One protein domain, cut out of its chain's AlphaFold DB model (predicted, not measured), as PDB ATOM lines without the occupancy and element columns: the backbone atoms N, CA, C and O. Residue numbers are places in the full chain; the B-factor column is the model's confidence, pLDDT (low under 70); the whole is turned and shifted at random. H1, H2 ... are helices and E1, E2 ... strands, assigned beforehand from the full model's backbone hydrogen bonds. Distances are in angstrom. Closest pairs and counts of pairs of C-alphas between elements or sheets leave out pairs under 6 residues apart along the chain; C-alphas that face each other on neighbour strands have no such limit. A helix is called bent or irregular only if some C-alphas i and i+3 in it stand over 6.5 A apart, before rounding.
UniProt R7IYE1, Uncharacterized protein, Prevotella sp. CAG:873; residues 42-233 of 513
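What this domain is: This is residues 42 to 233 of the 513 residues of an uncharacterized protein of Prevotella sp. CAG:873 (UniProt R7IYE1). What does the model look like? It is an elongated row of small antiparallel sheets, E1 to E3, E4 to E7 and E8 to E11 stacked in turn, the first pair less squarely than the second, with E14 to E16 beyond them. At that far end the long helix H2 covers E16, near the short hairpin E12 and E13. What is it made of? The printed part has 192 residues with 16 named strands and three named helices, in the order E1 to E11, H1, E12 to E16, H2, H3, class mixed. It is compact, with a radius of gyration of the C-alphas of 18.6 A and spans of 59 by 38 by 36 A.

How they stand to each other: How do the first sheets stand? E1, residues 42 to 45, E2, 52 to 56, and E3, 59 to 66, form a meander, each strand the antiparallel neighbour of the one before, with N 44 and O 53, and N 54 and O 62, each 2.9 A apart within hydrogen-bond range. E4, 68 to 70, E5, 77 to 82, E6, 87 to 92, and E7, 96 to 102, form another, with N 79 and O 70 at 2.9 A, N 80 and O 89 at 2.9 A, and N 97 and O 90 at 2.8 A; the two sheets are face to face, planes 41 degrees apart. What follows? E8, 104 to 110, E9, 115 to 122, E10, 125 to 129, and E11, 135 to 141, form a third meander, with N 106 and O 119 at 2.8 A, N 120 and O 127 at 3.0 A, and N 128 and O 137 at 2.9 A. Its plane is 15 degrees from that of E4 to E7, in a stack of three sheets face to face in turn; the closest C-alphas of E6 and E8, Trp 88 and Asn 104, are 5.7 A apart. What lies beyond? After H1, 151 to 154, E12, 156 to 158, and E13, 161 to 163, form a hairpin, with N 158 and O 161 at 3.0 A. E14, 167 to 172, E15, 175 to 180, and E16, 185 to 187, form a fourth meander, with N 170 and O 177 at 2.9 A and N 178 and O 187 at 2.8 A; the closest C-alphas of E11 and E14, Tyr 141 and Lys 172, are 5.1 A apart. H2, 206 to 224, is on this sheet in two layers, a helix on one face, at a height over the sheet of 9.2 A. Which helices touch? H2 touches H1, closest C-alphas Val 153 and Lys 210 at 5.0 A, and touches H3, 228 to 231, only at the corner, with its residues 220 to 224 alone, closest C-alphas Ala 224 and Ala 231 at 4.1 A. In H2 13 of 15 O i to N i+4 pairs are within range; H1 and H3 are too short for one.

Where its parts are: Where does the first strand begin? E1 begins at C-alpha 42, (13.050, 55.347, -58.303). Which elements are long? E9 spans 22.8 A, and E3, 17.1 A, bends by 52 degrees at residue 62. H2 spans 24.4 A to C-alpha 224, (18.055, 27.287, -29.339), has a kink of 40 degrees near residue 213 and is only just irregular, C-alphas 212 and 215 being 6.6 A apart.

The domain as a whole: How large is it? The two C-alphas farthest apart, Lys 48 and Lys 226, are 62.1 A apart, and the printed part has no cut. Which link is long? E16 to H2, residues 188 to 205. Where is confidence low? Of the printed part 22 residues are under 70, among them 55 to 65 and 110 to 114.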
ATOM      1  N   TYR A  42      11.758  55.048 -57.688       78.81
ATOM      2  CA  TYR A  42      13.050  55.347 -58.303       78.81
ATOM      3  C   TYR A  42      13.460  56.807 -58.108       78.81
ATOM      4  O   TYR A  42      12.628  57.712 -58.092       78.81
ATOM      5  N   ALA A  43      14.762  57.044 -57.975       86.12
ATOM      6  CA  ALA A  43      15.301  58.398 -57.954       86.12
ATOM      7  C   ALA A  43      15.214  59.041 -59.349       86.12
ATOM      8  O   ALA A  43      15.546  58.406 -60.350       86.12
ATOM      9  N   TYR A  44      14.819  60.311 -59.415       83.38
ATOM     10  CA  TYR A  44      14.832  61.108 -60.643       83.38
ATOM     11  C   TYR A  44      15.513  62.449 -60.390       83.38
ATOM     12  O   TYR A  44      15.454  62.971 -59.278       83.38
ATOM     13  N   GLN A  45      16.144  63.007 -61.420       87.56
ATOM     14  CA  GLN A  45      16.707  64.352 -61.374       87.56
ATOM     15  C   GLN A  45      15.728  65.329 -62.022       87.56
ATOM     16  O   GLN A  45      15.253  65.092 -63.131       87.56
ATOM     17  N   ASP A  46      15.430  66.423 -61.337       79.56
ATOM     18  CA  ASP A  46      14.658  67.521 -61.895       79.56
ATOM     19  C   ASP A  46      15.538  68.376 -62.813       79.56
ATOM     20  O   ASP A  46      16.599  68.857 -62.417       79.56
ATOM     21  N   GLU A  47      15.096  68.577 -64.053       81.38
ATOM     22  CA  GLU A  47      15.895  69.256 -65.081       81.38
ATOM     23  C   GLU A  47      16.095  70.750 -64.799       81.38
ATOM     24  O   GLU A  47      17.088  71.333 -65.237       81.38
ATOM     25  N   LYS A  48      15.169  71.389 -64.073       70.94
ATOM     26  CA  LYS A  48      15.221  72.832 -63.797       70.94
ATOM     27  C   LYS A  48      16.196  73.150 -62.670       70.94
ATOM     28  O   LYS A  48      16.932  74.130 -62.746       70.94
ATOM     29  N   THR A  49      16.164  72.348 -61.613       74.19
ATOM     30  CA  THR A  49      16.939  72.565 -60.385       74.19
ATOM     31  C   THR A  49      18.239  71.765 -60.357       74.19
ATOM     32  O   THR A  49      19.167  72.143 -59.645       74.19
ATOM     33  N   GLY A  50      18.325  70.668 -61.116       79.19
ATOM     34  CA  GLY A  50      19.423  69.704 -61.052       79.19
ATOM     35  C   GLY A  50      19.416  68.841 -59.787       79.19
ATOM     36  O   GLY A  50      20.339  68.046 -59.598       79.19
ATOM     37  N   LEU A  51      18.407  68.984 -58.923       77.94
ATOM     38  CA  LEU A  51      18.267  68.220 -57.687       77.94
ATOM     39  C   LEU A  51      17.528  66.907 -57.941       77.94
ATOM     40  O   LEU A  51      16.735  66.782 -58.873       77.94
ATOM     41  N   TYR A  52      17.777  65.927 -57.087       82.38
ATOM     42  CA  TYR A  52      17.149  64.622 -57.114       82.38
ATOM     43  C   TYR A  52      15.979  64.542 -56.141       82.38
ATOM     44  O   TYR A  52      16.072  64.969 -54.984       82.38
ATOM     45  N   GLY A  53      14.896  63.946 -56.628       76.88
ATOM     46  CA  GLY A  53      13.740  63.501 -55.862       76.88
ATOM     47  C   GLY A  53      13.476  62.017 -56.109       76.88
ATOM     48  O   GLY A  53      14.263  61.327 -56.760       76.88
ATOM     49  N   VAL A  54      12.350  61.518 -55.615       73.75
ATOM     50  CA  VAL A  54      11.891  60.145 -55.862       73.75
ATOM     51  C   VAL A  54      10.558  60.188 -56.565       73.75
ATOM     52  O   VAL A  54       9.679  60.957 -56.177       73.75
ATOM     53  N   LYS A  55      10.408  59.321 -57.560       65.75
ATOM     54  CA  LYS A  55       9.134  58.994 -58.171       65.75
ATOM     55  C   LYS A  55       8.687  57.585 -57.830       65.75
ATOM     56  O   LYS A  55       9.505  56.697 -57.608       65.75
ATOM     57  N   TYR A  56       7.384  57.382 -57.830       63.44
ATOM     58  CA  TYR A  56       6.747  56.083 -57.926       63.44
ATOM     59  C   TYR A  56       5.935  56.084 -59.214       63.44
ATOM     60  O   TYR A  56       5.026  56.896 -59.361       63.44
ATOM     61  N   GLN A  57       6.299  55.228 -60.172       63.31
ATOM     62  CA  GLN A  57       5.796  55.357 -61.548       63.31
ATOM     63  C   GLN A  57       6.026  56.790 -62.066       63.31
ATOM     64  O   GLN A  57       7.158  57.252 -62.051       63.31
ATOM     65  N   ASP A  58       5.006  57.534 -62.483       54.19
ATOM     66  CA  ASP A  58       5.198  58.900 -62.985       54.19
ATOM     67  C   ASP A  58       5.093  59.985 -61.890       54.19
ATOM     68  O   ASP A  58       5.385  61.156 -62.151       54.19
ATOM     69  N   GLU A  59       4.746  59.600 -60.657       52.31
ATOM     70  CA  GLU A  59       4.383  60.497 -59.552       52.31
ATOM     71  C   GLU A  59       5.568  60.833 -58.647       52.31
ATOM     72  O   GLU A  59       6.249  59.932 -58.167       52.31
ATOM     73  N   THR A  60       5.797  62.114 -58.347       58.75
ATOM     74  CA  THR A  60       6.837  62.543 -57.395       58.75
ATOM     75  C   THR A  60       6.393  62.292 -55.952       58.75
ATOM     76  O   THR A  60       5.439  62.906 -55.484       58.75
ATOM     77  N   VAL A  61       7.122  61.439 -55.227       57.12
ATOM     78  CA  VAL A  61       6.854  61.075 -53.821       57.12
ATOM     79  C   VAL A  61       7.884  61.623 -52.832       57.12
ATOM     80  O   VAL A  61       7.608  61.709 -51.642       57.12
ATOM     81  N   ILE A  62       9.070  62.009 -53.307       65.00
ATOM     82  CA  ILE A  62      10.008  62.850 -52.558       65.00
ATOM     83  C   ILE A  62      10.386  63.995 -53.482       65.00
ATOM     84  O   ILE A  62      10.882  63.759 -54.585       65.00
ATOM     85  N   ILE A  63      10.137  65.226 -53.043       58.59
ATOM     86  CA  ILE A  63      10.441  66.413 -53.842       58.59
ATOM     87  C   ILE A  63      11.947  66.525 -54.123       58.59
ATOM     88  O   ILE A  63      12.754  66.123 -53.279       58.59
ATOM     89  N   PRO A  64      12.350  67.065 -55.288       68.25
ATOM     90  CA  PRO A  64      13.750  67.306 -55.604       68.25
ATOM     91  C   PRO A  64      14.422  68.227 -54.587       68.25
ATOM     92  O   PRO A  64      14.169  69.427 -54.557       68.25
ATOM     93  N   GLN A  65      15.287  67.657 -53.753       65.12
ATOM     94  CA  GLN A  65      16.007  68.395 -52.707       65.12
ATOM     95  C   GLN A  65      17.414  67.849 -52.442       65.12
ATOM     96  O   GLN A  65      18.207  68.484 -51.750       65.12
ATOM     97  N   TYR A  66      17.748  66.686 -53.006       75.00
ATOM     98  CA  TYR A  66      19.038  66.039 -52.800       75.00
ATOM     99  C   TYR A  66      19.987  66.347 -53.949       75.00
ATOM    100  O   TYR A  66      19.607  66.316 -55.112       75.00
ATOM    101  N   THR A  67      21.252  66.609 -53.643       80.31
ATOM    102  CA  THR A  67      22.266  66.794 -54.696       80.31
ATOM    103  C   THR A  67      22.588  65.487 -55.415       80.31
ATOM    104  O   THR A  67      22.870  65.487 -56.611       80.31
ATOM    105  N   GLU A  68      22.491  64.366 -54.703       87.19
ATOM    106  CA  GLU A  68      22.622  63.024 -55.250       87.19
ATOM    107  C   GLU A  68      21.695  62.080 -54.480       87.19
ATOM    108  O   GLU A  68      21.655  62.102 -53.246       87.19
ATOM    109  N   LEU A  69      20.961  61.245 -55.214       87.44
ATOM    110  CA  LEU A  69      20.069  60.234 -54.661       87.44
ATOM    111  C   LEU A  69      20.180  58.946 -55.482       87.44
ATOM    112  O   LEU A  69      20.178  58.986 -56.712       87.44
ATOM    113  N   LYS A  70      20.281  57.798 -54.809       87.69
ATOM    114  CA  LYS A  70      20.455  56.481 -55.433       87.69
ATOM    115  C   LYS A  70      19.453  55.475 -54.887       87.69
ATOM    116  O   LYS A  70      19.306  55.326 -53.676       87.69
ATOM    117  N   GLY A  71      18.831  54.728 -55.793       78.25
ATOM    118  CA  GLY A  71      17.980  53.589 -55.465       78.25
ATOM    119  C   GLY A  71      16.875  53.376 -56.493       78.25
ATOM    120  O   GLY A  71      16.355  54.332 -57.067       78.25
ATOM    121  N   VAL A  72      16.529  52.108 -56.704       69.31
ATOM    122  CA  VAL A  72      15.266  51.662 -57.301       69.31
ATOM    123  C   VAL A  72      14.839  50.446 -56.493       69.31
ATOM    124  O   VAL A  72      15.639  49.525 -56.353       69.31
ATOM    125  N   ASN A  73      13.654  50.469 -55.891       71.31
ATOM    126  CA  ASN A  73      13.172  49.370 -55.048       71.31
ATOM    127  C   ASN A  73      11.665  49.470 -54.800       71.31
ATOM    128  O   ASN A  73      11.015  50.462 -55.134       71.31
ATOM    129  N   LYS A  74      11.117  48.430 -54.171       68.50
ATOM    130  CA  LYS A  74       9.694  48.346 -53.828       68.50
ATOM    131  C   LYS A  74       9.333  49.079 -52.530       68.50
ATOM    132  O   LYS A  74       8.173  49.407 -52.356       68.50
ATOM    133  N   VAL A  75      10.291  49.356 -51.637       68.25
ATOM    134  CA  VAL A  75      10.057  49.826 -50.247       68.25
ATOM    135  C   VAL A  75      10.336  51.317 -50.010       68.25
ATOM    136  O   VAL A  75      10.388  51.768 -48.871       68.25
ATOM    137  N   ALA A  76      10.558  52.081 -51.078       74.00
ATOM    138  CA  ALA A  76      10.916  53.491 -51.032       74.00
ATOM    139  C   ALA A  76      12.125  53.825 -50.131       74.00
ATOM    140  O   ALA A  76      12.075  54.800 -49.388       74.00
ATOM    141  N   LEU A  77      13.208  53.042 -50.170       80.62
ATOM    142  CA  LEU A  77      14.440  53.307 -49.406       80.62
ATOM    143  C   LEU A  77      15.574  53.786 -50.324       80.62
ATOM    144  O   LEU A  77      15.941  53.093 -51.268       80.62
ATOM    145  N   PHE A  78      16.174  54.938 -50.049       86.44
ATOM    146  CA  PHE A  78      17.144  55.584 -50.932       86.44
ATOM    147  C   PHE A  78      18.386  56.027 -50.178       86.44
ATOM    148  O   PHE A  78      18.311  56.477 -49.039       86.44
ATOM    149  N   ALA A  79      19.536  55.940 -50.838       91.81
ATOM    150  CA  ALA A  79      20.760  56.550 -50.347       91.81
ATOM    151  C   ALA A  79      20.833  57.989 -50.866       91.81
ATOM    152  O   ALA A  79      20.795  58.196 -52.079       91.81
ATOM    153  N   TYR A  80      20.954  58.968 -49.975       89.00
ATOM    154  CA  TYR A  80      21.192  60.366 -50.332       89.00
ATOM    155  C   TYR A  80      22.602  60.780 -49.930       89.00
ATOM    156  O   TYR A  80      23.148  60.257 -48.956       89.00
ATOM    157  N   ARG A  81      23.196  61.712 -50.673       88.25
ATOM    158  CA  ARG A  81      24.521  62.253 -50.358       88.25
ATOM    159  C   ARG A  81      24.416  63.691 -49.889       88.25
ATOM    160  O   ARG A  81      23.745  64.512 -50.518       88.25
ATOM    161  N   ASP A  82      25.138  63.995 -48.822       80.50
ATOM    162  CA  ASP A  82      25.431  65.370 -48.452       80.50
ATOM    163  C   ASP A  82      26.662  65.864 -49.220       80.50
ATOM    164  O   ASP A  82      27.719  65.222 -49.220       80.50
ATOM    165  N   ALA A  83      26.508  66.995 -49.907       74.94
ATOM    166  CA  ALA A  83      27.542  67.532 -50.783       74.94
ATOM    167  C   ALA A  83      28.715  68.156 -50.015       74.94
ATOM    168  O   ALA A  83      29.838  68.121 -50.516       74.94
ATOM    169  N   GLU A  84      28.480  68.716 -48.823       72.31
ATOM    170  CA  GLU A  84      29.525  69.375 -48.032       72.31
ATOM    171  C   GLU A  84      30.380  68.339 -47.289       72.31
ATOM    172  O   GLU A  84      31.608  68.364 -47.364       72.31
ATOM    173  N   ALA A  85      29.736  67.386 -46.614       77.19
ATOM    174  CA  ALA A  85      30.396  66.325 -45.864       77.19
ATOM    175  C   ALA A  85      30.965  65.223 -46.766       77.19
ATOM    176  O   ALA A  85      31.863  64.493 -46.343       77.19
ATOM    177  N   ASN A  86      30.453  65.094 -47.994       86.44
ATOM    178  CA  ASN A  86      30.773  64.003 -48.908       86.44
ATOM    179  C   ASN A  86      30.510  62.620 -48.279       86.44
ATOM    180  O   ASN A  86      31.348  61.715 -48.304       86.44
ATOM    181  N   LYS A  87      29.331  62.469 -47.684       90.75
ATOM    182  CA  LYS A  87      28.904  61.250 -46.994       90.75
ATOM    183  C   LYS A  87      27.479  60.891 -47.382       90.75
ATOM    184  O   LYS A  87      26.711  61.735 -47.839       90.75
ATOM    185  N   TRP A  88      27.148  59.623 -47.203       93.25
ATOM    186  CA  TRP A  88      25.872  59.024 -47.557       93.25
ATOM    187  C   TRP A  88      25.031  58.754 -46.323       93.25
ATOM    188  O   TRP A  88      25.554  58.314 -45.298       93.25
ATOM    189  N   GLY A  89      23.730  59.000 -46.445       89.31
ATOM    190  CA  GLY A  89      22.695  58.660 -45.473       89.31
ATOM    191  C   GLY A  89      21.540  57.934 -46.158       89.31
ATOM    192  O   GLY A  89      21.492  57.840 -47.387       89.31
ATOM    193  N   LEU A  90      20.617  57.395 -45.370       86.19
ATOM    194  CA  LEU A  90      19.414  56.729 -45.862       86.19
ATOM    195  C   LEU A  90      18.195  57.613 -45.657       86.19
ATOM    196  O   LEU A  90      18.003  58.178 -44.585       86.19
ATOM    197  N   VAL A  91      17.343  57.682 -46.670       77.75
ATOM    198  CA  VAL A  91      16.050  58.357 -46.628       77.75
ATOM    199  C   VAL A  91      14.976  57.429 -47.173       77.75
ATOM    200  O   VAL A  91      15.226  56.614 -48.059       77.75
ATOM    201  N   SER A  92      13.772  57.555 -46.644       75.94
ATOM    202  CA  SER A  92      12.573  56.926 -47.164       75.94
ATOM    203  C   SER A  92      11.456  57.954 -47.345       75.94
ATOM    204  O   SER A  92      11.618  59.128 -47.027       75.94
ATOM    205  N   THR A  93      10.301  57.532 -47.854       63.28
ATOM    206  CA  THR A  93       9.122  58.400 -48.013       63.28
ATOM    207  C   THR A  93       8.494  58.831 -46.691       63.28
ATOM    208  O   THR A  93       7.572  59.636 -46.713       63.28
ATOM    209  N   TYR A  94       8.940  58.284 -45.557       58.03
ATOM    210  CA  TYR A  94       8.449  58.666 -44.232       58.03
ATOM    211  C   TYR A  94       9.507  59.326 -43.339       58.03
ATOM    212  O   TYR A  94       9.129  59.999 -42.386       58.03
ATOM    213  N   ASP A  95      10.807  59.155 -43.606       60.16
ATOM    214  CA  ASP A  95      11.845  59.744 -42.753       60.16
ATOM    215  C   ASP A  95      13.247  59.757 -43.391       60.16
ATOM    216  O   ASP A  95      13.543  58.962 -44.285       60.16
ATOM    217  N   ILE A  96      14.143  60.607 -42.878       70.94
ATOM    218  CA  ILE A  96      15.585  60.347 -42.920       70.94
ATOM    219  C   ILE A  96      15.866  59.213 -41.933       70.94
ATOM    220  O   ILE A  96      15.794  59.371 -40.721       70.94
ATOM    221  N   ILE A  97      16.219  58.058 -42.478       74.00
ATOM    222  CA  ILE A  97      16.502  56.840 -41.723       74.00
ATOM    223  C   ILE A  97      17.876  56.918 -41.058       74.00
ATOM    224  O   ILE A  97      18.049  56.467 -39.929       74.00
ATOM    225  N   THR A  98      18.866  57.488 -41.751       73.06
ATOM    226  CA  THR A  98      20.187  57.748 -41.171       73.06
ATOM    227  C   THR A  98      20.773  59.076 -41.654       73.06
ATOM    228  O   THR A  98      20.564  59.464 -42.812       73.06
ATOM    229  N   PRO A  99      21.542  59.782 -40.802       75.56
ATOM    230  CA  PRO A  99      22.296  60.956 -41.225       75.56
ATOM    231  C   PRO A  99      23.383  60.577 -42.246       75.56
ATOM    232  O   PRO A  99      23.787  59.407 -42.323       75.56
ATOM    233  N   PRO A 100      23.907  61.549 -43.013       82.19
ATOM    234  CA  PRO A 100      24.914  61.288 -44.018       82.19
ATOM    235  C   PRO A 100      26.285  61.142 -43.359       82.19
ATOM    236  O   PRO A 100      27.071  62.082 -43.304       82.19
ATOM    237  N   ILE A 101      26.563  59.961 -42.809       87.94
ATOM    238  CA  ILE A 101      27.813  59.663 -42.090       87.94
ATOM    239  C   ILE A 101      28.642  58.567 -42.758       87.94
ATOM    240  O   ILE A 101      29.816  58.405 -42.429       87.94
ATOM    241  N   TYR A 102      28.057  57.825 -43.697       93.06
ATOM    242  CA  TYR A 102      28.682  56.662 -44.317       93.06
ATOM    243  C   TYR A 102      29.508  57.058 -45.543       93.06
ATOM    244  O   TYR A 102      29.178  57.998 -46.260       93.06
ATOM    245  N   ASP A 103      30.577  56.320 -45.821       95.69
ATOM    246  CA  ASP A 103      31.368  56.498 -47.045       95.69
ATOM    247  C   ASP A 103      30.603  56.037 -48.285       95.69
ATOM    248  O   ASP A 103      30.779  56.580 -49.374       95.69
ATOM    249  N   ASN A 104      29.755  55.020 -48.125       94.94
ATOM    250  CA  ASN A 104      28.930  54.480 -49.193       94.94
ATOM    251  C   ASN A 104      27.721  53.736 -48.622       94.94
ATOM    252  O   ASN A 104      27.806  53.132 -47.551       94.94
ATOM    253  N   ILE A 105      26.620  53.723 -49.372       93.88
ATOM    254  CA  ILE A 105      25.429  52.935 -49.055       93.88
ATOM    255  C   ILE A 105      24.918  52.257 -50.321       93.88
ATOM    256  O   ILE A 105      24.751  52.891 -51.363       93.88
ATOM    257  N   LYS A 106      24.634  50.961 -50.214       90.00
ATOM    258  CA  LYS A 106      23.987  50.167 -51.254       90.00
ATOM    259  C   LYS A 106      22.723  49.527 -50.697       90.00
ATOM    260  O   LYS A 106      22.795  48.664 -49.826       90.00
ATOM    261  N   VAL A 107      21.575  49.912 -51.243       84.81
ATOM    262  CA  VAL A 107      20.302  49.237 -50.972       84.81
ATOM    263  C   VAL A 107      20.288  47.901 -51.719       84.81
ATOM    264  O   VAL A 107      20.660  47.832 -52.893       84.81
ATOM    265  N   VAL A 108      19.943  46.824 -51.017       76.75
ATOM    266  CA  VAL A 108      19.959  45.448 -51.516       76.75
ATOM    267  C   VAL A 108      18.605  44.807 -51.243       76.75
ATOM    268  O   VAL A 108      18.235  44.595 -50.087       76.75
ATOM    269  N   ASP A 109      17.906  44.439 -52.314       72.00
ATOM    270  CA  ASP A 109      16.680  43.651 -52.230       72.00
ATOM    271  C   ASP A 109      17.031  42.167 -52.078       72.00
ATOM    272  O   ASP A 109      17.764  41.586 -52.887       72.00
ATOM    273  N   ALA A 110      16.476  41.518 -51.059       63.59
ATOM    274  CA  ALA A 110      16.482  40.069 -50.966       63.59
ATOM    275  C   ALA A 110      15.354  39.537 -51.864       63.59
ATOM    276  O   ALA A 110      14.215  39.361 -51.433       63.59
ATOM    277  N   ILE A 111      15.704  39.305 -53.137       51.28
ATOM    278  CA  ILE A 111      14.833  39.010 -54.297       51.28
ATOM    279  C   ILE A 111      13.702  38.002 -54.006       51.28
ATOM    280  O   ILE A 111      12.670  38.030 -54.669       51.28
ATOM    281  N   ARG A 112      13.871  37.105 -53.026       54.97
ATOM    282  CA  ARG A 112      12.910  36.039 -52.713       54.97
ATOM    283  C   ARG A 112      12.243  36.118 -51.335       54.97
ATOM    284  O   ARG A 112      11.445  35.243 -51.025       54.97
ATOM    285  N   SER A 113      12.538  37.128 -50.514       56.81
ATOM    286  CA  SER A 113      11.987  37.227 -49.150       56.81
ATOM    287  C   SER A 113      11.168  38.480 -48.865       56.81
ATOM    288  O   SER A 113      10.782  38.682 -47.717       56.81
ATOM    289  N   ASN A 114      10.892  39.321 -49.869       63.34
ATOM    290  CA  ASN A 114      10.237  40.625 -49.682       63.34
ATOM    291  C   ASN A 114      10.930  41.505 -48.619       63.34
ATOM    292  O   ASN A 114      10.298  42.386 -48.041       63.34
ATOM    293  N   ARG A 115      12.222  41.270 -48.349       71.50
ATOM    294  CA  ARG A 115      13.025  42.065 -47.414       71.50
ATOM    295  C   ARG A 115      14.010  42.925 -48.182       71.50
ATOM    296  O   ARG A 115      14.592  42.491 -49.174       71.50
ATOM    297  N   THR A 116      14.214  44.132 -47.685       77.44
ATOM    298  CA  THR A 116      15.218  45.069 -48.190       77.44
ATOM    299  C   THR A 116      16.218  45.334 -47.078       77.44
ATOM    300  O   THR A 116      15.854  45.322 -45.905       77.44
ATOM    301  N   PHE A 117      17.473  45.564 -47.437       84.12
ATOM    302  CA  PHE A 117      18.521  45.954 -46.502       84.12
ATOM    303  C   PHE A 117      19.344  47.095 -47.088       84.12
ATOM    304  O   PHE A 117      19.402  47.265 -48.305       84.12
ATOM    305  N   ALA A 118      20.044  47.832 -46.235       88.94
ATOM    306  CA  ALA A 118      21.064  48.774 -46.667       88.94
ATOM    307  C   ALA A 118      22.442  48.295 -46.208       88.94
ATOM    308  O   ALA A 118      22.746  48.288 -45.018       88.94
ATOM    309  N   ASN A 119      23.286  47.887 -47.155       92.94
ATOM    310  CA  ASN A 119      24.700  47.645 -46.894       92.94
ATOM    311  C   ASN A 119      25.398  49.003 -46.816       92.94
ATOM    312  O   ASN A 119      25.411  49.758 -47.792       92.94
ATOM    313  N   VAL A 120      25.944  49.313 -45.648       95.75
ATOM    314  CA  VAL A 120      26.597  50.587 -45.358       95.75
ATOM    315  C   VAL A 120      28.092  50.373 -45.198       95.75
ATOM    316  O   VAL A 120      28.525  49.368 -44.643       95.75
ATOM    317  N   THR A 121      28.897  51.310 -45.693       97.31
ATOM    318  CA  THR A 121      30.355  51.294 -45.550       97.31
ATOM    319  C   THR A 121      30.812  52.512 -44.763       97.31
ATOM    320  O   THR A 121      30.429  53.633 -45.092       97.31
ATOM    321  N   LEU A 122      31.647  52.296 -43.751       95.56
ATOM    322  CA  LEU A 122      32.310  53.350 -42.990       95.56
ATOM    323  C   LEU A 122      33.739  52.918 -42.658       95.56
ATOM    324  O   LEU A 122      33.950  51.827 -42.135       95.56
ATOM    325  N   ASN A 123      34.718  53.766 -42.966       94.00
ATOM    326  CA  ASN A 123      36.140  53.544 -42.703       94.00
ATOM    327  C   ASN A 123      36.646  52.189 -43.237       94.00
ATOM    328  O   ASN A 123      37.432  51.493 -42.596       94.00
ATOM    329  N   GLY A 124      36.159  51.790 -44.417       92.94
ATOM    330  CA  GLY A 124      36.524  50.528 -45.070       92.94
ATOM    331  C   GLY A 124      35.875  49.270 -44.481       92.94
ATOM    332  O   GLY A 124      36.155  48.175 -44.966       92.94
ATOM    333  N   LYS A 125      35.002  49.404 -43.477       97.25
ATOM    334  CA  LYS A 125      34.206  48.306 -42.918       97.25
ATOM    335  C   LYS A 125      32.759  48.392 -43.373       97.25
ATOM    336  O   LYS A 125      32.231  49.482 -43.586       97.25
ATOM    337  N   GLN A 126      32.131  47.236 -43.531       97.00
ATOM    338  CA  GLN A 126      30.737  47.086 -43.910       97.00
ATOM    339  C   GLN A 126      29.884  46.658 -42.726       97.00
ATOM    340  O   GLN A 126      30.312  45.868 -41.885       97.00
ATOM    341  N   GLY A 127      28.663  47.177 -42.717       95.69
ATOM    342  CA  GLY A 127      27.569  46.792 -41.844       95.69
ATOM    343  C   GLY A 127      26.294  46.650 -42.666       95.69
ATOM    344  O   GLY A 127      26.250  46.987 -43.855       95.69
ATOM    345  N   LEU A 128      25.250  46.137 -42.036       91.38
ATOM    346  CA  LEU A 128      23.954  45.960 -42.666       91.38
ATOM    347  C   LEU A 128      22.893  46.598 -41.792       91.38
ATOM    348  O   LEU A 128      22.751  46.239 -40.626       91.38
ATOM    349  N   LEU A 129      22.139  47.523 -42.369       86.56
ATOM    350  CA  LEU A 129      21.007  48.140 -41.711       86.56
ATOM    351  C   LEU A 129      19.704  47.533 -42.217       86.56
ATOM    352  O   LEU A 129      19.520  47.240 -43.405       86.56
ATOM    353  N   SER A 130      18.789  47.398 -41.273       78.88
ATOM    354  CA  SER A 130      17.363  47.296 -41.501       78.88
ATOM    355  C   SER A 130      16.884  48.549 -42.243       78.88
ATOM    356  O   SER A 130      17.469  49.623 -42.087       78.88
ATOM    357  N   PRO A 131      15.791  48.474 -43.013       73.50
ATOM    358  CA  PRO A 131      15.239  49.658 -43.655       73.50
ATOM    359  C   PRO A 131      14.717  50.741 -42.706       73.50
ATOM    360  O   PRO A 131      14.455  51.854 -43.142       73.50
ATOM    361  N   LEU A 132      14.578  50.408 -41.422       72.06
ATOM    362  CA  LEU A 132      14.225  51.328 -40.343       72.06
ATOM    363  C   LEU A 132      15.469  51.950 -39.690       72.06
ATOM    364  O   LEU A 132      15.354  52.630 -38.679       72.06
ATOM    365  N   GLY A 133      16.665  51.666 -40.214       74.31
ATOM    366  CA  GLY A 133      17.935  52.185 -39.703       74.31
ATOM    367  C   GLY A 133      18.540  51.363 -38.568       74.31
ATOM    368  O   GLY A 133      19.664  51.641 -38.162       74.31
ATOM    369  N   ASN A 134      17.847  50.325 -38.086       77.25
ATOM    370  CA  ASN A 134      18.384  49.443 -37.050       77.25
ATOM    371  C   ASN A 134      19.596  48.665 -37.571       77.25
ATOM    372  O   ASN A 134      19.593  48.167 -38.698       77.25
ATOM    373  N   GLU A 135      20.608  48.499 -36.731       82.38
ATOM    374  CA  GLU A 135      21.750  47.654 -37.054       82.38
ATOM    375  C   GLU A 135      21.329  46.177 -37.068       82.38
ATOM    376  O   GLU A 135      20.853  45.643 -36.067       82.38
ATOM    377  N   VAL A 136      21.477  45.526 -38.223       87.56
ATOM    378  CA  VAL A 136      21.311  44.072 -38.388       87.56
ATOM    379  C   VAL A 136      22.669  43.400 -38.249       87.56
ATOM    380  O   VAL A 136      22.830  42.469 -37.466       87.56
ATOM    381  N   LEU A 137      23.661  43.902 -38.991       91.50
ATOM    382  CA  LEU A 137      25.054  43.488 -38.864       91.50
ATOM    383  C   LEU A 137      25.924  44.711 -38.541       91.50
ATOM    384  O   LEU A 137      25.807  45.721 -39.242       91.50
ATOM    385  N   PRO A 138      26.819  44.616 -37.544       93.31
ATOM    386  CA  PRO A 138      27.698  45.712 -37.163       93.31
ATOM    387  C   PRO A 138      28.690  46.098 -38.259       93.31
ATOM    388  O   PRO A 138      29.067  45.286 -39.105       93.31
ATOM    389  N   LEU A 139      29.156  47.349 -38.197       93.81
ATOM    390  CA  LEU A 139      30.202  47.941 -39.046       93.81
ATOM    391  C   LEU A 139      31.612  47.371 -38.758       93.81
ATOM    392  O   LEU A 139      32.558  48.101 -38.474       93.81
ATOM    393  N   GLU A 140      31.782  46.053 -38.819       95.12
ATOM    394  CA  GLU A 140      33.056  45.380 -38.506       95.12
ATOM    395  C   GLU A 140      33.563  44.443 -39.611       95.12
ATOM    396  O   GLU A 140      34.711  43.980 -39.567       95.12
ATOM    397  N   TYR A 141      32.737  44.174 -40.620       96.88
ATOM    398  CA  TYR A 141      33.046  43.218 -41.677       96.88
ATOM    399  C   TYR A 141      33.874  43.851 -42.792       96.88
ATOM    400  O   TYR A 141      33.685  45.006 -43.150       96.88
ATOM    401  N   ASP A 142      34.789  43.089 -43.382       96.38
ATOM    402  CA  ASP A 142      35.540  43.520 -44.567       96.38
ATOM    403  C   ASP A 142      34.638  43.550 -45.811       96.38
ATOM    404  O   ASP A 142      34.849  44.330 -46.735       96.38
ATOM    405  N   SER A 143      33.642  42.662 -45.859       95.44
ATOM    406  CA  SER A 143      32.656  42.583 -46.937       95.44
ATOM    407  C   SER A 143      31.421  41.825 -46.469       95.44
ATOM    408  O   SER A 143      31.531  40.854 -45.730       95.44
ATOM    409  N   ILE A 144      30.252  42.202 -46.971       94.69
ATOM    410  CA  ILE A 144      28.990  41.488 -46.784       94.69
ATOM    411  C   ILE A 144      28.445  41.160 -48.175       94.69
ATOM    412  O   ILE A 144      28.227  42.048 -49.003       94.69
ATOM    413  N   ALA A 145      28.284  39.872 -48.459       92.12
ATOM    414  CA  ALA A 145      27.643  39.385 -49.672       92.12
ATOM    415  C   ALA A 145      26.114  39.458 -49.533       92.12
ATOM    416  O   ALA A 145      25.569  39.771 -48.475       92.12
ATOM    417  N   GLN A 146      25.397  39.170 -50.615       85.94
ATOM    418  CA  GLN A 146      23.943  39.194 -50.603       85.94
ATOM    419  C   GLN A 146      23.362  38.143 -49.656       85.94
ATOM    420  O   GLN A 146      23.924  37.048 -49.548       85.94
ATOM    421  N   PRO A 147      22.215  38.456 -49.023       85.44
ATOM    422  CA  PRO A 147      21.526  37.513 -48.158       85.44
ATOM    423  C   PRO A 147      21.218  36.226 -48.920       85.44
ATOM    424  O   PRO A 147      20.689  36.261 -50.035       85.44
ATOM    425  N   TYR A 148      21.539  35.089 -48.314       85.81
ATOM    426  CA  TYR A 148      21.156  33.785 -48.822       85.81
ATOM    427  C   TYR A 148      19.877  33.328 -48.124       85.81
ATOM    428  O   TYR A 148      19.766  33.339 -46.896       85.81
ATOM    429  N   TRP A 149      18.909  32.933 -48.944       77.94
ATOM    430  CA  TRP A 149      17.621  32.410 -48.525       77.94
ATOM    431  C   TRP A 149      17.249  31.283 -49.477       77.94
ATOM    432  O   TRP A 149      17.130  31.493 -50.685       77.94
ATOM    433  N   ASP A 150      17.099  30.084 -48.929       84.38
ATOM    434  CA  ASP A 150      16.638  28.920 -49.667       84.38
ATOM    435  C   ASP A 150      15.812  28.039 -48.724       84.38
ATOM    436  O   ASP A 150      16.370  27.461 -47.779       84.38
ATOM    437  N   PRO A 151      14.491  27.925 -48.945       79.94
ATOM    438  CA  PRO A 151      13.625  27.153 -48.070       79.94
ATOM    439  C   PRO A 151      14.018  25.670 -48.027       79.94
ATOM    440  O   PRO A 151      13.940  25.050 -46.969       79.94
ATOM    441  N   TYR A 152      14.541  25.093 -49.112       83.94
ATOM    442  CA  TYR A 152      14.945  23.683 -49.131       83.94
ATOM    443  C   TYR A 152      16.186  23.406 -48.269       83.94
ATOM    444  O   TYR A 152      16.391  22.279 -47.791       83.94
ATOM    445  N   VAL A 153      17.010  24.432 -48.046       88.69
ATOM    446  CA  VAL A 153      18.240  24.355 -47.249       88.69
ATOM    447  C   VAL A 153      18.004  24.777 -45.797       88.69
ATOM    448  O   VAL A 153      18.543  24.129 -44.891       88.69
ATOM    449  N   LEU A 154      17.199  25.819 -45.568       87.94
ATOM    450  CA  LEU A 154      17.118  26.545 -44.295       87.94
ATOM    451  C   LEU A 154      15.788  26.404 -43.530       87.94
ATOM    452  O   LEU A 154      15.684  26.916 -42.419       87.94
ATOM    453  N   GLU A 155      14.798  25.667 -44.039       90.00
ATOM    454  CA  GLU A 155      13.504  25.503 -43.360       90.00
ATOM    455  C   GLU A 155      13.582  24.707 -42.044       90.00
ATOM    456  O   GLU A 155      14.216  23.641 -41.940       90.00
ATOM    457  N   TYR A 156      12.847  25.196 -41.041       91.38
ATOM    458  CA  TYR A 156      12.592  24.471 -39.802       91.38
ATOM    459  C   TYR A 156      11.279  24.899 -39.117       91.38
ATOM    460  O   TYR A 156      10.644  25.871 -39.507       91.38
ATOM    461  N   LYS A 157      10.864  24.159 -38.073       91.06
ATOM    462  CA  LYS A 157       9.690  24.500 -37.248       91.06
ATOM    463  C   LYS A 157      10.058  25.099 -35.895       91.06
ATOM    464  O   LYS A 157      10.810  24.470 -35.129       91.06
ATOM    465  N   TRP A 158       9.426  26.224 -35.567       91.56
ATOM    466  CA  TRP A 158       9.446  26.855 -34.249       91.56
ATOM    467  C   TRP A 158       8.019  27.016 -33.714       91.56
ATOM    468  O   TRP A 158       7.192  27.732 -34.276       91.56
ATOM    469  N   GLY A 159       7.690  26.290 -32.642       89.00
ATOM    470  CA  GLY A 159       6.303  26.174 -32.190       89.00
ATOM    471  C   GLY A 159       5.398  25.623 -33.301       89.00
ATOM    472  O   GLY A 159       5.616  24.512 -33.784       89.00
ATOM    473  N   LYS A 160       4.388  26.406 -33.701       87.75
ATOM    474  CA  LYS A 160       3.453  26.071 -34.791       87.75
ATOM    475  C   LYS A 160       3.876  26.626 -36.158       87.75
ATOM    476  O   LYS A 160       3.234  26.291 -37.150       87.75
ATOM    477  N   ASN A 161       4.931  27.437 -36.213       85.38
ATOM    478  CA  ASN A 161       5.332  28.160 -37.413       85.38
ATOM    479  C   ASN A 161       6.382  27.367 -38.197       85.38
ATOM    480  O   ASN A 161       7.278  26.755 -37.602       85.38
ATOM    481  N   ASN A 162       6.282  27.411 -39.525       87.62
ATOM    482  CA  ASN A 162       7.444  27.204 -40.381       87.62
ATOM    483  C   ASN A 162       8.275  28.491 -40.354       87.62
ATOM    484  O   ASN A 162       7.728  29.569 -40.129       87.62
ATOM    485  N   VAL A 163       9.588  28.345 -40.480       87.12
ATOM    486  CA  VAL A 163      10.533  29.457 -40.457       87.12
ATOM    487  C   VAL A 163      11.514  29.286 -41.606       87.12
ATOM    488  O   VAL A 163      12.148  28.229 -41.719       87.12
ATOM    489  N   TYR A 164      11.668  30.336 -42.409       86.12
ATOM    490  CA  TYR A 164      12.614  30.421 -43.523       86.12
ATOM    491  C   TYR A 164      13.644  31.535 -43.268       86.12
ATOM    492  O   TYR A 164      13.486  32.646 -43.780       86.12
ATOM    493  N   PRO A 165      14.690  31.260 -42.470       86.69
ATOM    494  CA  PRO A 165      15.609  32.283 -41.994       86.69
ATOM    495  C   PRO A 165      16.550  32.785 -43.092       86.69
ATOM    496  O   PRO A 165      16.820  32.103 -44.087       86.69
ATOM    497  N   HIS A 166      17.109  33.965 -42.853       86.75
ATOM    498  CA  HIS A 166      18.160  34.585 -43.641       86.75
ATOM    499  C   HIS A 166      19.522  34.337 -43.013       86.75
ATOM    500  O   HIS A 166      19.722  34.439 -41.799       86.75
ATOM    501  N   VAL A 167      20.491  34.063 -43.878       90.62
ATOM    502  CA  VAL A 167      21.898  34.058 -43.497       90.62
ATOM    503  C   VAL A 167      22.704  34.930 -44.443       90.62
ATOM    504  O   VAL A 167      22.347  35.119 -45.606       90.62
ATOM    505  N   PHE A 168      23.808  35.459 -43.942       91.94
ATOM    506  CA  PHE A 168      24.619  36.440 -44.642       91.94
ATOM    507  C   PHE A 168      26.035  35.889 -44.778       91.94
ATOM    508  O   PHE A 168      26.674  35.606 -43.759       91.94
ATOM    509  N   PRO A 169      26.551  35.712 -46.006       95.62
ATOM    510  CA  PRO A 169      27.968  35.486 -46.195       95.62
ATOM    511  C   PRO A 169      28.713  36.787 -45.901       95.62
ATOM    512  O   PRO A 169      28.500  37.803 -46.564       95.62
ATOM    513  N   VAL A 170      29.579  36.760 -44.898       96.94
ATOM    514  CA  VAL A 170      30.344  37.919 -44.431       96.94
ATOM    515  C   VAL A 170      31.823  37.586 -44.426       96.94
ATOM    516  O   VAL A 170      32.210  36.457 -44.150       96.94
ATOM    517  N   LYS A 171      32.668  38.552 -44.761       97.31
ATOM    518  CA  LYS A 171      34.118  38.412 -44.729       97.31
ATOM    519  C   LYS A 171      34.644  39.141 -43.503       97.31
ATOM    520  O   LYS A 171      34.439  40.347 -43.386       97.31
ATOM    521  N   LYS A 172      35.322  38.427 -42.609       95.81
ATOM    522  CA  LYS A 172      35.960  38.986 -41.413       95.81
ATOM    523  C   LYS A 172      37.397  38.490 -41.348       95.81
ATOM    524  O   LYS A 172      37.645  37.289 -41.426       95.81
ATOM    525  N   ASN A 173      38.349  39.411 -41.233       92.06
ATOM    526  CA  ASN A 173      39.781  39.110 -41.156       92.06
ATOM    527  C   ASN A 173      40.270  38.229 -42.319       92.06
ATOM    528  O   ASN A 173      41.051  37.297 -42.138       92.06
ATOM    529  N   GLY A 174      39.781  38.502 -43.530       89.88
ATOM    530  CA  GLY A 174      40.180  37.753 -44.724       89.88
ATOM    531  C   GLY A 174      39.442  36.429 -44.959       89.88
ATOM    532  O   GLY A 174      39.531  35.907 -46.072       89.88
ATOM    533  N   GLN A 175      38.681  35.919 -43.988       95.62
ATOM    534  CA  GLN A 175      37.942  34.656 -44.082       95.62
ATOM    535  C   GLN A 175      36.446  34.898 -44.269       95.62
ATOM    536  O   GLN A 175      35.884  35.835 -43.704       95.62
ATOM    537  N   TRP A 176      35.804  34.066 -45.088       97.50
ATOM    538  CA  TRP A 176      34.356  34.106 -45.260       97.50
ATOM    539  C   TRP A 176      33.677  33.252 -44.194       97.50
ATOM    540  O   TRP A 176      34.088  32.128 -43.928       97.50
ATOM    541  N   GLN A 177      32.602  33.782 -43.634       97.81
ATOM    542  CA  GLN A 177      31.734  33.166 -42.645       97.81
ATOM    543  C   GLN A 177      30.290  33.237 -43.146       97.81
ATOM    544  O   GLN A 177      29.958  34.060 -43.999       97.81
ATOM    545  N   ILE A 178      29.419  32.395 -42.599       96.94
ATOM    546  CA  ILE A 178      27.969  32.549 -42.703       96.94
ATOM    547  C   ILE A 178      27.449  32.934 -41.324       96.94
ATOM    548  O   ILE A 178      27.631  32.165 -40.376       96.94
ATOM    549  N   VAL A 179      26.784  34.083 -41.221       96.25
ATOM    550  CA  VAL A 179      26.147  34.554 -39.982       96.25
ATOM    551  C   VAL A 179      24.628  34.597 -40.112       96.25
ATOM    552  O   VAL A 179      24.092  34.716 -41.214       96.25
ATOM    553  N   THR A 180      23.925  34.475 -38.990       92.38
ATOM    554  CA  THR A 180      22.476  34.687 -38.918       92.38
ATOM    555  C   THR A 180      22.132  36.173 -39.003       92.38
ATOM    556  O   THR A 180      23.000  37.040 -38.915       92.38
ATOM    557  N   TYR A 181      20.837  36.464 -39.112       86.38
ATOM    558  CA  TYR A 181      20.283  37.807 -38.951       86.38
ATOM    559  C   TYR A 181      20.701  38.510 -37.652       86.38
ATOM    560  O   TYR A 181      20.976  39.701 -37.665       86.38
ATOM    561  N   TYR A 182      20.822  37.768 -36.552       87.81
ATOM    562  CA  TYR A 182      21.261  38.298 -35.258       87.81
ATOM    563  C   TYR A 182      22.784  38.224 -35.081       87.81
ATOM    564  O   TYR A 182      23.284  38.083 -33.966       87.81
ATOM    565  N   ASN A 183      23.526  38.266 -36.192       92.56
ATOM    566  CA  ASN A 183      24.984  38.278 -36.230       92.56
ATOM    567  C   ASN A 183      25.669  37.057 -35.571       92.56
ATOM    568  O   ASN A 183      26.820  37.135 -35.142       92.56
ATOM    569  N   ALA A 184      24.987  35.910 -35.474       93.31
ATOM    570  CA  ALA A 184      25.575  34.704 -34.894       93.31
ATOM    571  C   ALA A 184      26.265  33.850 -35.961       93.31
ATOM    572  O   ALA A 184      25.677  33.550 -36.999       93.31
ATOM    573  N   VAL A 185      27.495  33.403 -35.703       96.25
ATOM    574  CA  VAL A 185      28.254  32.573 -36.652       96.25
ATOM    575  C   VAL A 185      27.643  31.172 -36.755       96.25
ATOM    576  O   VAL A 185      27.560  30.428 -35.777       96.25
ATOM    577  N   VAL A 186      27.240  30.803 -37.969       96.44
ATOM    578  CA  VAL A 186      26.731  29.472 -38.339       96.44
ATOM    579  C   VAL A 186      27.837  28.636 -38.974       96.44
ATOM    580  O   VAL A 186      27.961  27.445 -38.686       96.44
ATOM    581  N   VAL A 187      28.641  29.259 -39.840       97.19
ATOM    582  CA  VAL A 187      29.777  28.637 -40.532       97.19
ATOM    583  C   VAL A 187      30.964  29.577 -40.423       97.19
ATOM    584  O   VAL A 187      30.887  30.705 -40.891       97.19
ATOM    585  N   ASP A 188      32.058  29.113 -39.830       95.44
ATOM    586  CA  ASP A 188      33.231  29.953 -39.555       95.44
ATOM    587  C   ASP A 188      34.238  30.008 -40.724       95.44
ATOM    588  O   ASP A 188      35.049  30.916 -40.821       95.44
ATOM    589  N   ASN A 189      34.175  29.039 -41.645       95.25
ATOM    590  CA  ASN A 189      35.070  28.940 -42.803       95.25
ATOM    591  C   ASN A 189      34.279  28.565 -44.060       95.25
ATOM    592  O   ASN A 189      34.289  27.421 -44.518       95.25
ATOM    593  N   PHE A 190      33.530  29.525 -44.588       96.62
ATOM    594  CA  PHE A 190      32.778  29.367 -45.821       96.62
ATOM    595  C   PHE A 190      33.713  29.441 -47.047       96.62
ATOM    596  O   PHE A 190      34.522  30.367 -47.134       96.62
ATOM    597  N   PRO A 191      33.632  28.507 -48.012       96.31
ATOM    598  CA  PRO A 191      34.555  28.500 -49.145       96.31
ATOM    599  C   PRO A 191      34.293  29.661 -50.119       96.31
ATOM    600  O   PRO A 191      33.191  29.812 -50.656       96.31
ATOM    601  N   ALA A 192      35.317  30.483 -50.361       94.81
ATOM    602  CA  ALA A 192      35.221  31.686 -51.191       94.81
ATOM    603  C   ALA A 192      34.881  31.369 -52.657       94.81
ATOM    604  O   ALA A 192      34.226  32.158 -53.331       94.81
ATOM    605  N   GLU A 193      35.294  30.202 -53.148       95.06
ATOM    606  CA  GLU A 193      35.037  29.713 -54.501       95.06
ATOM    607  C   GLU A 193      33.556  29.437 -54.783       95.06
ATOM    608  O   GLU A 193      33.172  29.317 -55.948       95.06
ATOM    609  N   LEU A 194      32.715  29.358 -53.747       95.62
ATOM    610  CA  LEU A 194      31.264  29.242 -53.889       95.62
ATOM    611  C   LEU A 194      30.588  30.602 -54.085       95.62
ATOM    612  O   LEU A 194      29.391  30.641 -54.370       95.62
ATOM    613  N   LEU A 195      31.334  31.706 -53.954       94.06
ATOM    614  CA  LEU A 195      30.845  33.060 -54.169       94.06
ATOM    615  C   LEU A 195      31.243  33.591 -55.551       94.06
ATOM    616  O   LEU A 195      32.341  33.353 -56.051       94.06
ATOM    617  N   GLU A 196      30.344  34.356 -56.158       91.62
ATOM    618  CA  GLU A 196      30.567  35.113 -57.386       91.62
ATOM    619  C   GLU A 196      29.735  36.394 -57.340       91.62
ATOM    620  O   GLU A 196      28.551  36.363 -57.010       91.62
ATOM    621  N   ASN A 197      30.356  37.542 -57.632       86.50
ATOM    622  CA  ASN A 197      29.691  38.852 -57.647       86.50
ATOM    623  C   ASN A 197      28.878  39.151 -56.370       86.50
ATOM    624  O   ASN A 197      27.786  39.722 -56.418       86.50
ATOM    625  N   GLY A 198      29.414  38.738 -55.216       83.56
ATOM    626  CA  GLY A 198      28.774  38.924 -53.916       83.56
ATOM    627  C   GLY A 198      27.523  38.068 -53.715       83.56
ATOM    628  O   GLY A 198      26.641  38.476 -52.973       83.56
ATOM    629  N   ARG A 199      27.405  36.913 -54.375       89.06
ATOM    630  CA  ARG A 199      26.311  35.945 -54.203       89.06
ATOM    631  C   ARG A 199      26.870  34.531 -54.150       89.06
ATOM    632  O   ARG A 199      27.920  34.277 -54.728       89.06
ATOM    633  N   ILE A 200      26.152  33.604 -53.522       91.25
ATOM    634  CA  ILE A 200      26.413  32.173 -53.727       91.25
ATOM    635  C   ILE A 200      26.085  31.840 -55.188       91.25
ATOM    636  O   ILE A 200      25.025  32.227 -55.684       91.25
ATOM    637  N   LYS A 201      27.006  31.166 -55.885       93.62
ATOM    638  CA  LYS A 201      26.846  30.792 -57.296       93.62
ATOM    639  C   LYS A 201      25.585  29.945 -57.478       93.62
ATOM    640  O   LYS A 201      25.365  28.986 -56.744       93.62
ATOM    641  N   SER A 202      24.800  30.246 -58.510       88.88
ATOM    642  CA  SER A 202      23.595  29.473 -58.853       88.88
ATOM    643  C   SER A 202      23.897  28.030 -59.271       88.88
ATOM    644  O   SER A 202      23.004  27.193 -59.261       88.88
ATOM    645  N   SER A 203      25.148  27.731 -59.632       92.31
ATOM    646  CA  SER A 203      25.612  26.392 -60.000       92.31
ATOM    647  C   SER A 203      25.947  25.492 -58.804       92.31
ATOM    648  O   SER A 203      26.290  24.331 -59.013       92.31
ATOM    649  N   VAL A 204      25.940  26.004 -57.565       93.94
ATOM    650  CA  VAL A 204      26.225  25.178 -56.381       93.94
ATOM    651  C   VAL A 204      25.014  24.302 -56.089       93.94
ATOM    652  O   VAL A 204      23.919  24.808 -55.878       93.94
ATOM    653  N   GLU A 205      25.215  22.987 -56.037       94.44
ATOM    654  CA  GLU A 205      24.136  22.044 -55.746       94.44
ATOM    655  C   GLU A 205      23.558  22.233 -54.332       94.44
ATOM    656  O   GLU A 205      24.299  22.302 -53.345       94.44
ATOM    657  N   ASP A 206      22.232  22.155 -54.202       92.75
ATOM    658  CA  ASP A 206      21.521  22.236 -52.917       92.75
ATOM    659  C   ASP A 206      22.054  21.244 -51.881       92.75
ATOM    660  O   ASP A 206      22.085  21.528 -50.687       92.75
ATOM    661  N   LYS A 207      22.512  20.058 -52.308       95.06
ATOM    662  CA  LYS A 207      23.097  19.053 -51.407       95.06
ATOM    663  C   LYS A 207      24.373  19.566 -50.733       95.06
ATOM    664  O   LYS A 207      24.603  19.254 -49.560       95.06
ATOM    665  N   VAL A 208      25.188  20.341 -51.447       96.38
ATOM    666  CA  VAL A 208      26.396  20.980 -50.909       96.38
ATOM    667  C   VAL A 208      25.994  22.049 -49.894       96.38
ATOM    668  O   VAL A 208      26.453  21.999 -48.753       96.38
ATOM    669  N   LEU A 209      25.057  22.933 -50.246       95.62
ATOM    670  CA  LEU A 209      24.569  24.004 -49.361       95.62
ATOM    671  C   LEU A 209      23.846  23.458 -48.122       95.62
ATOM    672  O   LEU A 209      24.056  23.930 -47.004       95.62
ATOM    673  N   LYS A 210      23.079  22.377 -48.268       95.62
ATOM    674  CA  LYS A 210      22.444  21.646 -47.165       95.62
ATOM    675  C   LYS A 210      23.460  21.076 -46.186       95.62
ATOM    676  O   LYS A 210      23.184  21.034 -44.989       95.62
ATOM    677  N   ASN A 211      24.622  20.634 -46.663       96.06
ATOM    678  CA  ASN A 211      25.686  20.137 -45.798       96.06
ATOM    679  C   ASN A 211      26.490  21.266 -45.145       96.06
ATOM    680  O   ASN A 211      26.758  21.173 -43.951       96.06
ATOM    681  N   LEU A 212      26.856  22.297 -45.910       96.44
ATOM    682  CA  LEU A 212      27.706  23.390 -45.435       96.44
ATOM    683  C   LEU A 212      26.960  24.384 -44.546       96.44
ATOM    684  O   LEU A 212      27.529  24.848 -43.571       96.44
ATOM    685  N   ILE A 213      25.703  24.697 -44.861       96.38
ATOM    686  CA  ILE A 213      24.912  25.727 -44.174       96.38
ATOM    687  C   ILE A 213      23.738  25.091 -43.425       96.38
ATOM    688  O   ILE A 213      23.590  25.274 -42.216       96.38
ATOM    689  N   GLY A 214      22.922  24.293 -44.121       95.62
ATOM    690  CA  GLY A 214      21.669  23.765 -43.567       95.62
ATOM    691  C   GLY A 214      21.855  22.867 -42.337       95.62
ATOM    692  O   GLY A 214      21.108  22.975 -41.364       95.62
ATOM    693  N   LYS A 215      22.858  21.980 -42.339       96.19
ATOM    694  CA  LYS A 215      23.178  21.109 -41.193       96.19
ATOM    695  C   LYS A 215      23.647  21.913 -39.969       96.19
ATOM    696  O   LYS A 215      23.005  21.755 -38.928       96.19
ATOM    697  N   PRO A 216      24.678  22.782 -40.053       97.00
ATOM    698  CA  PRO A 216      25.067  23.638 -38.928       97.00
ATOM    699  C   PRO A 216      23.920  24.495 -38.388       97.00
ATOM    700  O   PRO A 216      23.716  24.552 -37.174       97.00
ATOM    701  N   TYR A 217      23.106  25.077 -39.273       96.19
ATOM    702  CA  TYR A 217      21.947  25.867 -38.861       96.19
ATOM    703  C   TYR A 217      20.928  25.018 -38.083       96.19
ATOM    704  O   TYR A 217      20.441  25.426 -37.029       96.19
ATOM    705  N   LYS A 218      20.640  23.787 -38.529       95.56
ATOM    706  CA  LYS A 218      19.746  22.865 -37.802       95.56
ATOM    707  C   LYS A 218      20.273  22.491 -36.418       95.56
ATOM    708  O   LYS A 218      19.474  22.342 -35.493       95.56
ATOM    709  N   GLU A 219      21.585  22.355 -36.247       96.25
ATOM    710  CA  GLU A 219      22.180  22.149 -34.921       96.25
ATOM    711  C   GLU A 219      22.067  23.400 -34.036       96.25
ATOM    712  O   GLU A 219      21.758  23.281 -32.848       96.25
ATOM    713  N   LEU A 220      22.226  24.603 -34.601       95.94
ATOM    714  CA  LEU A 220      21.951  25.859 -33.894       95.94
ATOM    715  C   LEU A 220      20.492  25.921 -33.413       95.94
ATOM    716  O   LEU A 220      20.250  26.156 -32.232       95.94
ATOM    717  N   VAL A 221      19.527  25.585 -34.276       95.69
ATOM    718  CA  VAL A 221      18.096  25.515 -33.924       95.69
ATOM    719  C   VAL A 221      17.826  24.508 -32.801       95.69
ATOM    720  O   VAL A 221      17.052  24.787 -31.884       95.69
ATOM    721  N   LYS A 222      18.445  23.321 -32.834       96.50
ATOM    722  CA  LYS A 222      18.279  22.318 -31.765       96.50
ATOM    723  C   LYS A 222      18.771  22.829 -30.412       96.50
ATOM    724  O   LYS A 222      18.149  22.510 -29.400       96.50
ATOM    725  N   ARG A 223      19.870  23.592 -30.395       96.81
ATOM    726  CA  ARG A 223      20.390  24.239 -29.182       96.81
ATOM    727  C   ARG A 223      19.466  25.360 -28.712       96.81
ATOM    728  O   ARG A 223      19.074  25.349 -27.553       96.81
ATOM    729  N   ALA A 224      19.016  26.221 -29.623       95.12
ATOM    730  CA  ALA A 224      18.055  27.287 -29.339       95.12
ATOM    731  C   ALA A 224      16.767  26.785 -28.670       95.12
ATOM    732  O   ALA A 224      16.229  27.440 -27.788       95.12
ATOM    733  N   LYS A 225      16.272  25.591 -29.027       94.69
ATOM    734  CA  LYS A 225      15.081  24.999 -28.382       94.69
ATOM    735  C   LYS A 225      15.262  24.670 -26.895       94.69
ATOM    736  O   LYS A 225      14.277  24.363 -26.232       94.69
ATOM    737  N   LYS A 226      16.497  24.659 -26.397       96.62
ATOM    738  CA  LYS A 226      16.850  24.293 -25.018       96.62
ATOM    739  C   LYS A 226      17.468  25.448 -24.234       96.62
ATOM    740  O   LYS A 226      17.591  25.333 -23.022       96.62
ATOM    741  N   ASP A 227      17.880  26.507 -24.921       94.56
ATOM    742  CA  ASP A 227      18.649  27.609 -24.362       94.56
ATOM    743  C   ASP A 227      18.149  28.929 -24.953       94.56
ATOM    744  O   ASP A 227      18.250  29.168 -26.159       94.56
ATOM    745  N   GLU A 228      17.601  29.778 -24.089       90.00
ATOM    746  CA  GLU A 228      17.027  31.065 -24.465       90.00
ATOM    747  C   GLU A 228      18.076  32.043 -25.017       90.00
ATOM    748  O   GLU A 228      17.778  32.792 -25.950       90.00
ATOM    749  N   SER A 229      19.322  31.968 -24.538       90.56
ATOM    750  CA  SER A 229      20.423  32.791 -25.052       90.56
ATOM    751  C   SER A 229      20.776  32.427 -26.495       90.56
ATOM    752  O   SER A 229      21.010  33.301 -27.327       90.56
ATOM    753  N   VAL A 230      20.719  31.135 -26.835       91.12
ATOM    754  CA  VAL A 230      20.905  30.653 -28.211       91.12
ATOM    755  C   VAL A 230      19.656  30.916 -29.050       91.12
ATOM    756  O   VAL A 230      19.749  31.167 -30.249       91.12
ATOM    757  N   ALA A 231      18.469  30.910 -28.442       88.19
ATOM    758  CA  ALA A 231      17.238  31.277 -29.128       88.19
ATOM    759  C   ALA A 231      17.249  32.735 -29.607       88.19
ATOM    760  O   ALA A 231      16.644  33.022 -30.633       88.19
ATOM    761  N   ALA A 232      17.936  33.645 -28.913       85.56
ATOM    762  CA  ALA A 232      18.124  35.028 -29.362       85.56
ATOM    763  C   ALA A 232      19.009  35.161 -30.622       85.56
ATOM    764  O   ALA A 232      19.084  36.236 -31.201       85.56
ATOM    765  N   MET A 233      19.658  34.078 -31.065       90.62
ATOM    766  CA  MET A 233      20.555  34.069 -32.228       90.62
ATOM    767  C   MET A 233      19.865  33.686 -33.546       90.62
ATOM    768  O   MET A 233      20.504  33.739 -34.601       90.62
TER     769      MET A 233